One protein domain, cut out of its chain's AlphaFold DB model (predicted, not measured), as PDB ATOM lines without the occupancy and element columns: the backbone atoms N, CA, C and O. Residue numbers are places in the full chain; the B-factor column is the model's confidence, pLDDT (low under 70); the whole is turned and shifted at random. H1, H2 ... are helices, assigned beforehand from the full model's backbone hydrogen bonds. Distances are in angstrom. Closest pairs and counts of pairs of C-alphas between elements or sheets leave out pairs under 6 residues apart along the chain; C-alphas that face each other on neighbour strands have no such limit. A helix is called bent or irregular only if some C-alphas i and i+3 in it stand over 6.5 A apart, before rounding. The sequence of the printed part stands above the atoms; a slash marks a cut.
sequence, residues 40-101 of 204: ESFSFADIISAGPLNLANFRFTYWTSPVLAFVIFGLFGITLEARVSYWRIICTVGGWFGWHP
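What this domain is: This is residues 40 to 101 of the 204 residues of an uncharacterized protein of Peniophora sp. CBMAI 1063 (UniProt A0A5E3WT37). A long bent helix, H2, makes the long axis of an open bracket; short H1 folds back at one end and H3 turns off at the other, both to the same side. There are 62 residues printed, with helices H1, H2, H3 in chain order and no named strand: all helix. The whole is extended, radius of gyration of the C-alphas 19.1 A, spans 50 by 28 by 18 A.

How they stand to each other: H2, residues 52 to 77, was assigned as one helix by its hydrogen bonds but is bent: C-alphas 62 and 65 are 6.6 A apart. Its arms, H2a (residues 52 to 62) and H2b (residues 65 to 77), stand at a steep tilt of 45 degrees. H1, residues 44 to 49, touches H2a only at the corner, closest C-alphas Ile 47 and Leu 55 at 5.9 A. H3, residues 80 to 96, is close to H2b but not clearly touching, closest C-alphas Gly 77 and Arg 83 at 6.6 A; their steep tilt of 67 degrees is only just short of about perpendicular. H1 and H3 are apart. In H1, H2a, H2b and H3 every O i to N i+4 pair is within hydrogen-bond range.

Where its parts are: H2a, 15.6 A, begins at C-alpha 52 (172.071, 215.595, 202.044); H2b measures 16.9 A. H1 measures 8.7 A. H3, 24.7 A, ends at C-alpha 96 (133.770, 241.095, 202.251).

The domain as a whole: The farthest C-alphas, Ala 50 and His 100, are 50.5 A apart. The printed part has no cut, and both links are tight. Residues 78, 100 and 101 have pLDDT under 70.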
ATOM      1  N   GLU A  40     171.529 237.764 201.302       81.75
ATOM      2  CA  GLU A  40     172.438 236.687 200.942       81.75
ATOM      3  C   GLU A  40     171.611 235.567 200.301       81.75
ATOM      4  O   GLU A  40     170.802 234.900 200.952       81.75
ATOM      5  N   SER A  41     171.731 235.430 198.981       84.94
ATOM      6  CA  SER A  41     171.031 234.402 198.231       84.94
ATOM      7  C   SER A  41     171.952 233.210 198.051       84.94
ATOM      8  O   SER A  41     172.993 233.318 197.405       84.94
ATOM      9  N   PHE A  42     171.534 232.061 198.560       83.81
ATOM     10  CA  PHE A  42     172.184 230.795 198.259       83.81
ATOM     11  C   PHE A  42     171.553 230.205 197.005       83.81
ATOM     12  O   PHE A  42     170.323 230.121 196.907       83.81
ATOM     13  N   SER A  43     172.374 229.787 196.039       90.56
ATOM     14  CA  SER A  43     171.832 229.052 194.907       90.56
ATOM     15  C   SER A  43     171.364 227.676 195.381       90.56
ATOM     16  O   SER A  43     171.948 227.054 196.271       90.56
ATOM     17  N   PHE A  44     170.290 227.168 194.780       86.25
ATOM     18  CA  PHE A  44     169.802 225.829 195.107       86.25
ATOM     19  C   PHE A  44     170.855 224.746 194.808       86.25
ATOM     20  O   PHE A  44     170.920 223.736 195.508       86.25
ATOM     21  N   ALA A  45     171.713 224.984 193.812       91.62
ATOM     22  CA  ALA A  45     172.828 224.106 193.479       91.62
ATOM     23  C   ALA A  45     173.865 224.039 194.611       91.62
ATOM     24  O   ALA A  45     174.327 222.942 194.919       91.62
ATOM     25  N   ASP A  46     174.162 225.161 195.274       88.56
ATOM     26  CA  ASP A  46     175.109 225.212 196.400       88.56
ATOM     27  C   ASP A  46     174.580 224.455 197.623       88.56
ATOM     28  O   ASP A  46     175.316 223.755 198.316       88.56
ATOM     29  N   ILE A  47     173.270 224.534 197.868       87.19
ATOM     30  CA  ILE A  47     172.630 223.807 198.973       87.19
ATOM     31  C   ILE A  47     172.645 222.295 198.706       87.19
ATOM     32  O   ILE A  47     172.855 221.506 199.629       87.19
ATOM     33  N   ILE A  48     172.438 221.871 197.453       90.44
ATOM     34  CA  ILE A  48     172.505 220.452 197.075       90.44
ATOM     35  C   ILE A  48     173.946 219.938 197.115       90.44
ATOM     36  O   ILE A  48     174.181 218.832 197.607       90.44
ATOM     37  N   SER A  49     174.908 220.713 196.609       92.81
ATOM     38  CA  SER A  49     176.317 220.311 196.546       92.81
ATOM     39  C   SER A  49     176.950 220.190 197.934       92.81
ATOM     40  O   SER A  49     177.817 219.341 198.135       92.81
ATOM     41  N   ALA A  50     176.443 220.937 198.922       89.81
ATOM     42  CA  ALA A  50     176.803 220.803 200.335       89.81
ATOM     43  C   ALA A  50     176.378 219.456 200.964       89.81
ATOM     44  O   ALA A  50     176.778 219.143 202.087       89.81
ATOM     45  N   GLY A  51     175.581 218.647 200.262       93.31
ATOM     46  CA  GLY A  51     175.236 217.279 200.625       93.31
ATOM     47  C   GLY A  51     173.907 217.120 201.385       93.31
ATOM     48  O   GLY A  51     173.313 218.090 201.860       93.31
ATOM     49  N   PRO A  52     173.422 215.871 201.542       92.31
ATOM     50  CA  PRO A  52     172.071 215.595 202.044       92.31
ATOM     51  C   PRO A  52     171.809 216.088 203.473       92.31
ATOM     52  O   PRO A  52     170.699 216.517 203.784       92.31
ATOM     53  N   LEU A  53     172.828 216.049 204.338       92.88
ATOM     54  CA  LEU A  53     172.738 216.519 205.725       92.88
ATOM     55  C   LEU A  53     172.503 218.034 205.803       92.88
ATOM     56  O   LEU A  53     171.661 218.485 206.578       92.88
ATOM     57  N   ASN A  54     173.199 218.809 204.968       89.75
ATOM     58  CA  ASN A  54     173.039 220.261 204.913       89.75
ATOM     59  C   ASN A  54     171.684 220.654 204.323       89.75
ATOM     60  O   ASN A  54     171.009 221.522 204.874       89.75
ATOM     61  N   LEU A  55     171.228 219.952 203.282       90.88
ATOM     62  CA  LEU A  55     169.885 220.138 202.737       90.88
ATOM     63  C   LEU A  55     168.794 219.835 203.780       90.88
ATOM     64  O   LEU A  55     167.831 220.594 203.905       90.88
ATOM     65  N   ALA A  56     168.947 218.752 204.548       91.31
ATOM     66  CA  ALA A  56     168.013 218.392 205.612       91.31
ATOM     67  C   ALA A  56     167.987 219.442 206.732       91.31
ATOM     68  O   ALA A  56     166.906 219.848 207.153       91.31
ATOM     69  N   ASN A  57     169.152 219.926 207.169       91.56
ATOM     70  CA  ASN A  57     169.261 220.980 208.179       91.56
ATOM     71  C   ASN A  57     168.636 222.300 207.697       91.56
ATOM     72  O   ASN A  57     167.807 222.889 208.396       91.56
ATOM     73  N   PHE A  58     168.959 222.720 206.471       89.88
ATOM     74  CA  PHE A  58     168.358 223.892 205.840       89.88
ATOM     75  C   PHE A  58     166.834 223.754 205.841       89.88
ATOM     76  O   PHE A  58     166.122 224.584 206.403       89.88
ATOM     77  N   ARG A  59     166.305 222.645 205.315       88.56
ATOM     78  CA  ARG A  59     164.861 222.399 205.282       88.56
ATOM     79  C   ARG A  59     164.246 222.413 206.679       88.56
ATOM     80  O   ARG A  59     163.220 223.058 206.868       88.56
ATOM     81  N   PHE A  60     164.857 221.744 207.647       93.31
ATOM     82  CA  PHE A  60     164.353 221.684 209.014       93.31
ATOM     83  C   PHE A  60     164.258 223.081 209.633       93.31
ATOM     84  O   PHE A  60     163.190 223.467 210.104       93.31
ATOM     85  N   THR A  61     165.319 223.884 209.538       93.06
ATOM     86  CA  THR A  61     165.377 225.238 210.106       93.06
ATOM     87  C   THR A  61     164.262 226.134 209.563       93.06
ATOM     88  O   THR A  61     163.533 226.752 210.341       93.06
ATOM     89  N   TYR A  62     164.042 226.139 208.245       90.12
ATOM     90  CA  TYR A  62     162.982 226.954 207.637       90.12
ATOM     91  C   TYR A  62     161.566 226.426 207.912       90.12
ATOM     92  O   TYR A  62     160.619 227.208 207.948       90.12
ATOM     93  N   TRP A  63     161.397 225.118 208.121       94.12
ATOM     94  CA  TRP A  63     160.080 224.512 208.362       94.12
ATOM     95  C   TRP A  63     159.679 224.464 209.830       94.12
ATOM     96  O   TRP A  63     158.488 224.365 210.124       94.12
ATOM     97  N   THR A  64     160.632 224.596 210.751       94.88
ATOM     98  CA  THR A  64     160.347 224.535 212.189       94.88
ATOM     99  C   THR A  64     159.361 225.629 212.602       94.88
ATOM    100  O   THR A  64     158.420 225.344 213.335       94.88
ATOM    101  N   SER A  65     159.509 226.857 212.088       93.81
ATOM    102  CA  SER A  65     158.611 227.972 212.430       93.81
ATOM    103  C   SER A  65     157.163 227.749 211.952       93.81
ATOM    104  O   SER A  65     156.266 227.797 212.799       93.81
ATOM    105  N   PRO A  66     156.894 227.419 210.670       93.88
ATOM    106  CA  PRO A  66     155.552 227.045 210.225       93.88
ATOM    107  C   PRO A  66     154.960 225.866 211.001       93.88
ATOM    108  O   PRO A  66     153.811 225.931 211.429       93.88
ATOM    109  N   VAL A  67     155.737 224.799 211.218       94.38
ATOM    110  CA  VAL A  67     155.273 223.611 211.952       94.38
ATOM    111  C   VAL A  67     154.884 223.980 213.380       94.38
ATOM    112  O   VAL A  67     153.798 223.618 213.825       94.38
ATOM    113  N   LEU A  68     155.716 224.753 214.081       92.88
ATOM    114  CA  LEU A  68     155.416 225.224 215.430       92.88
ATOM    115  C   LEU A  68     154.157 226.098 215.444       92.88
ATOM    116  O   LEU A  68     153.310 225.929 216.316       92.88
ATOM    117  N   ALA A  69     153.998 226.988 214.462       93.25
ATOM    118  CA  ALA A  69     152.807 227.818 214.333       93.25
ATOM    119  C   ALA A  69     151.539 226.965 214.171       93.25
ATOM    120  O   ALA A  69     150.557 227.210 214.867       93.25
ATOM    121  N   PHE A  70     151.568 225.924 213.331       89.25
ATOM    122  CA  PHE A  70     150.450 224.984 213.192       89.25
ATOM    123  C   PHE A  70     150.194 224.177 214.462       89.25
ATOM    124  O   PHE A  70     149.039 223.958 214.810       89.25
ATOM    125  N   VAL A  71     151.241 223.750 215.167       93.25
ATOM    126  CA  VAL A  71     151.112 223.012 216.430       93.25
ATOM    127  C   VAL A  71     150.476 223.891 217.504       93.25
ATOM    128  O   VAL A  71     149.513 223.471 218.132       93.25
ATOM    129  N   ILE A  72     150.949 225.126 217.676       89.12
ATOM    130  CA  ILE A  72     150.373 226.107 218.607       89.12
ATOM    131  C   ILE A  72     148.922 226.401 218.212       89.12
ATOM    132  O   ILE A  72     148.024 226.339 219.048       89.12
ATOM    133  N   PHE A  73     148.665 226.651 216.928       86.38
ATOM    134  CA  PHE A  73     147.314 226.880 216.427       86.38
ATOM    135  C   PHE A  73     146.403 225.662 216.626       86.38
ATOM    136  O   PHE A  73     145.238 225.825 216.953       86.38
ATOM    137  N   GLY A  74     146.904 224.439 216.483       82.81
ATOM    138  CA  GLY A  74     146.140 223.224 216.754       82.81
ATOM    139  C   GLY A  74     145.845 223.055 218.244       82.81
ATOM    140  O   GLY A  74     144.696 222.871 218.634       82.81
ATOM    141  N   LEU A  75     146.871 223.182 219.086       84.12
ATOM    142  CA  LEU A  75     146.769 223.009 220.536       84.12
ATOM    143  C   LEU A  75     145.827 224.032 221.177       84.12
ATOM    144  O   LEU A  75     144.995 223.665 222.002       84.12
ATOM    145  N   PHE A  76     145.931 225.304 220.789       79.56
ATOM    146  CA  PHE A  76     145.119 226.376 221.370       79.56
ATOM    147  C   PHE A  76     143.855 226.691 220.552       79.56
ATOM    148  O   PHE A  76     142.865 227.173 221.101       79.56
ATOM    149  N   GLY A  77     143.857 226.401 219.251       70.62
ATOM    150  CA  GLY A  77     142.795 226.780 218.313       70.62
ATOM    151  C   GLY A  77     141.784 225.682 217.964       70.62
ATOM    152  O   GLY A  77     140.768 225.994 217.346       70.62
ATOM    153  N   ILE A  78     141.988 224.422 218.378       69.62
ATOM    154  CA  ILE A  78     140.978 223.345 218.226       69.62
ATOM    155  C   ILE A  78     139.925 223.371 219.354       69.62
ATOM    156  O   ILE A  78     138.962 222.604 219.339       69.62
ATOM    157  N   THR A  79     140.027 224.292 220.315       77.56
ATOM    158  CA  THR A  79     138.966 224.477 221.314       77.56
ATOM    159  C   THR A  79     137.642 224.857 220.635       77.56
ATOM    160  O   THR A  79     137.615 225.605 219.652       77.56
ATOM    161  N   LEU A  80     136.518 224.325 221.138       75.00
ATOM    162  CA  LEU A  80     135.182 224.609 220.589       75.00
ATOM    163  C   LEU A  80     134.905 226.121 220.533       75.00
ATOM    164  O   LEU A  80     134.318 226.607 219.566       75.00
ATOM    165  N   GLU A  81     135.400 226.866 221.522       75.19
ATOM    166  CA  GLU A  81     135.300 228.326 221.587       75.19
ATOM    167  C   GLU A  81     136.129 229.025 220.498       75.19
ATOM    168  O   GLU A  81     135.610 229.897 219.792       75.19
ATOM    169  N   ALA A  82     137.384 228.608 220.281       77.12
ATOM    170  CA  ALA A  82     138.229 229.181 219.234       77.12
ATOM    171  C   ALA A  82     137.679 228.874 217.835       77.12
ATOM    172  O   ALA A  82     137.645 229.757 216.982       77.12
ATOM    173  N   ARG A  83     137.137 227.672 217.607       73.75
ATOM    174  CA  ARG A  83     136.529 227.287 216.325       73.75
ATOM    175  C   ARG A  83     135.331 228.161 215.951       73.75
ATOM    176  O   ARG A  83     135.209 228.553 214.791       73.75
ATOM    177  N   VAL A  84     134.468 228.499 216.912       80.81
ATOM    178  CA  VAL A  84     133.345 229.426 216.683       80.81
ATOM    179  C   VAL A  84     133.860 230.834 216.368       80.81
ATOM    180  O   VAL A  84     133.332 231.491 215.468       80.81
ATOM    181  N   SER A  85     134.916 231.279 217.053       78.69
ATOM    182  CA  SER A  85     135.564 232.569 216.792       78.69
ATOM    183  C   SER A  85     136.189 232.635 215.389       78.69
ATOM    184  O   SER A  85     135.879 233.544 214.616       78.69
ATOM    185  N   TYR A  86     136.974 231.626 214.997       77.44
ATOM    186  CA  TYR A  86     137.571 231.538 213.661       77.44
ATOM    187  C   TYR A  86     136.513 231.475 212.570       77.44
ATOM    188  O   TYR A  86     136.632 232.177 211.568       77.44
ATOM    189  N   TRP A  87     135.455 230.686 212.774       83.31
ATOM    190  CA  TRP A  87     134.358 230.603 211.817       83.31
ATOM    191  C   TRP A  87     133.718 231.973 211.585       83.31
ATOM    192  O   TRP A  87     133.521 232.363 210.439       83.31
ATOM    193  N   ARG A  88     133.473 232.758 212.644       80.94
ATOM    194  CA  ARG A  88     132.944 234.125 212.506       80.94
ATOM    195  C   ARG A  88     133.877 235.039 211.718       80.94
ATOM    196  O   ARG A  88     133.401 235.758 210.842       80.94
ATOM    197  N   ILE A  89     135.182 235.007 211.990       83.25
ATOM    198  CA  ILE A  89     136.171 235.827 211.270       83.25
ATOM    199  C   ILE A  89     136.216 235.428 209.791       83.25
ATOM    200  O   ILE A  89     136.123 236.291 208.922       83.25
ATOM    201  N   ILE A  90     136.268 234.127 209.497       83.38
ATOM    202  CA  ILE A  90     136.261 233.594 208.128       83.38
ATOM    203  C   ILE A  90     134.973 233.980 207.397       83.38
ATOM    204  O   ILE A  90     135.040 234.420 206.255       83.38
ATOM    205  N   CYS A  91     133.806 233.883 208.039       81.56
ATOM    206  CA  CYS A  91     132.546 234.338 207.450       81.56
ATOM    207  C   CYS A  91     132.522 235.857 207.223       81.56
ATOM    208  O   CYS A  91     131.954 236.304 206.232       81.56
ATOM    209  N   THR A  92     133.144 236.645 208.102       83.94
ATOM    210  CA  THR A  92     133.210 238.112 207.967       83.94
ATOM    211  C   THR A  92     134.088 238.511 206.782       83.94
ATOM    212  O   THR A  92     133.657 239.279 205.924       83.94
ATOM    213  N   VAL A  93     135.289 237.936 206.689       85.75
ATOM    214  CA  VAL A  93     136.223 238.177 205.579       85.75
ATOM    215  C   VAL A  93     135.663 237.612 204.274       85.75
ATOM    216  O   VAL A  93     135.649 238.306 203.264       85.75
ATOM    217  N   GLY A  94     135.126 236.391 204.291       83.81
ATOM    218  CA  GLY A  94     134.435 235.796 203.149       83.81
ATOM    219  C   GLY A  94     133.284 236.674 202.662       83.81
ATOM    220  O   GLY A  94     133.185 236.930 201.467       83.81
ATOM    221  N   GLY A  95     132.493 237.236 203.580       81.81
ATOM    222  CA  GLY A  95     131.436 238.193 203.262       81.81
ATOM    223  C   GLY A  95     131.948 239.453 202.561       81.81
ATOM    224  O   GLY A  95     131.310 239.912 201.616       81.81
ATOM    225  N   TRP A  96     133.118 239.975 202.950       81.38
ATOM    226  CA  TRP A  96     133.770 241.095 202.251       81.38
ATOM    227  C   TRP A  96     134.242 240.728 200.841       81.38
ATOM    228  O   TRP A  96     134.179 241.563 199.944       81.38
ATOM    229  N   PHE A  97     134.655 239.479 200.622       83.25
ATOM    230  CA  PHE A  97     135.010 238.954 199.300       83.25
ATOM    231  C   PHE A  97     133.803 238.422 198.501       83.25
ATOM    232  O   PHE A  97     133.981 237.834 197.436       83.25
ATOM    233  N   GLY A  98     132.570 238.613 198.985       83.38
ATOM    234  CA  GLY A  98     131.351 238.146 198.316       83.38
ATOM    235  C   GLY A  98     131.069 236.644 198.465       83.38
ATOM    236  O   GLY A  98     130.092 236.139 197.915       83.38
ATOM    237  N   TRP A  99     131.869 235.917 199.246       73.56
ATOM    238  CA  TRP A  99     131.524 234.583 199.721       73.56
ATOM    239  C   TRP A  99     130.447 234.708 200.795       73.56
ATOM    240  O   TRP A  99     130.723 234.974 201.962       73.56
ATOM    241  N   HIS A 100     129.193 234.513 200.401       66.38
ATOM    242  CA  HIS A 100     128.137 234.190 201.349       66.38
ATOM    243  C   HIS A 100     128.250 232.705 201.698       66.38
ATOM    244  O   HIS A 100     127.898 231.871 200.861       66.38
ATOM    245  N   PRO A 101     128.738 232.334 202.900       63.19
ATOM    246  CA  PRO A 101     128.557 230.978 203.386       63.19
ATOM    247  C   PRO A 101     127.053 230.768 203.457       63.19
ATOM    248  O   PRO A 101     126.391 231.373 204.297       63.19
TER     249      PRO A 101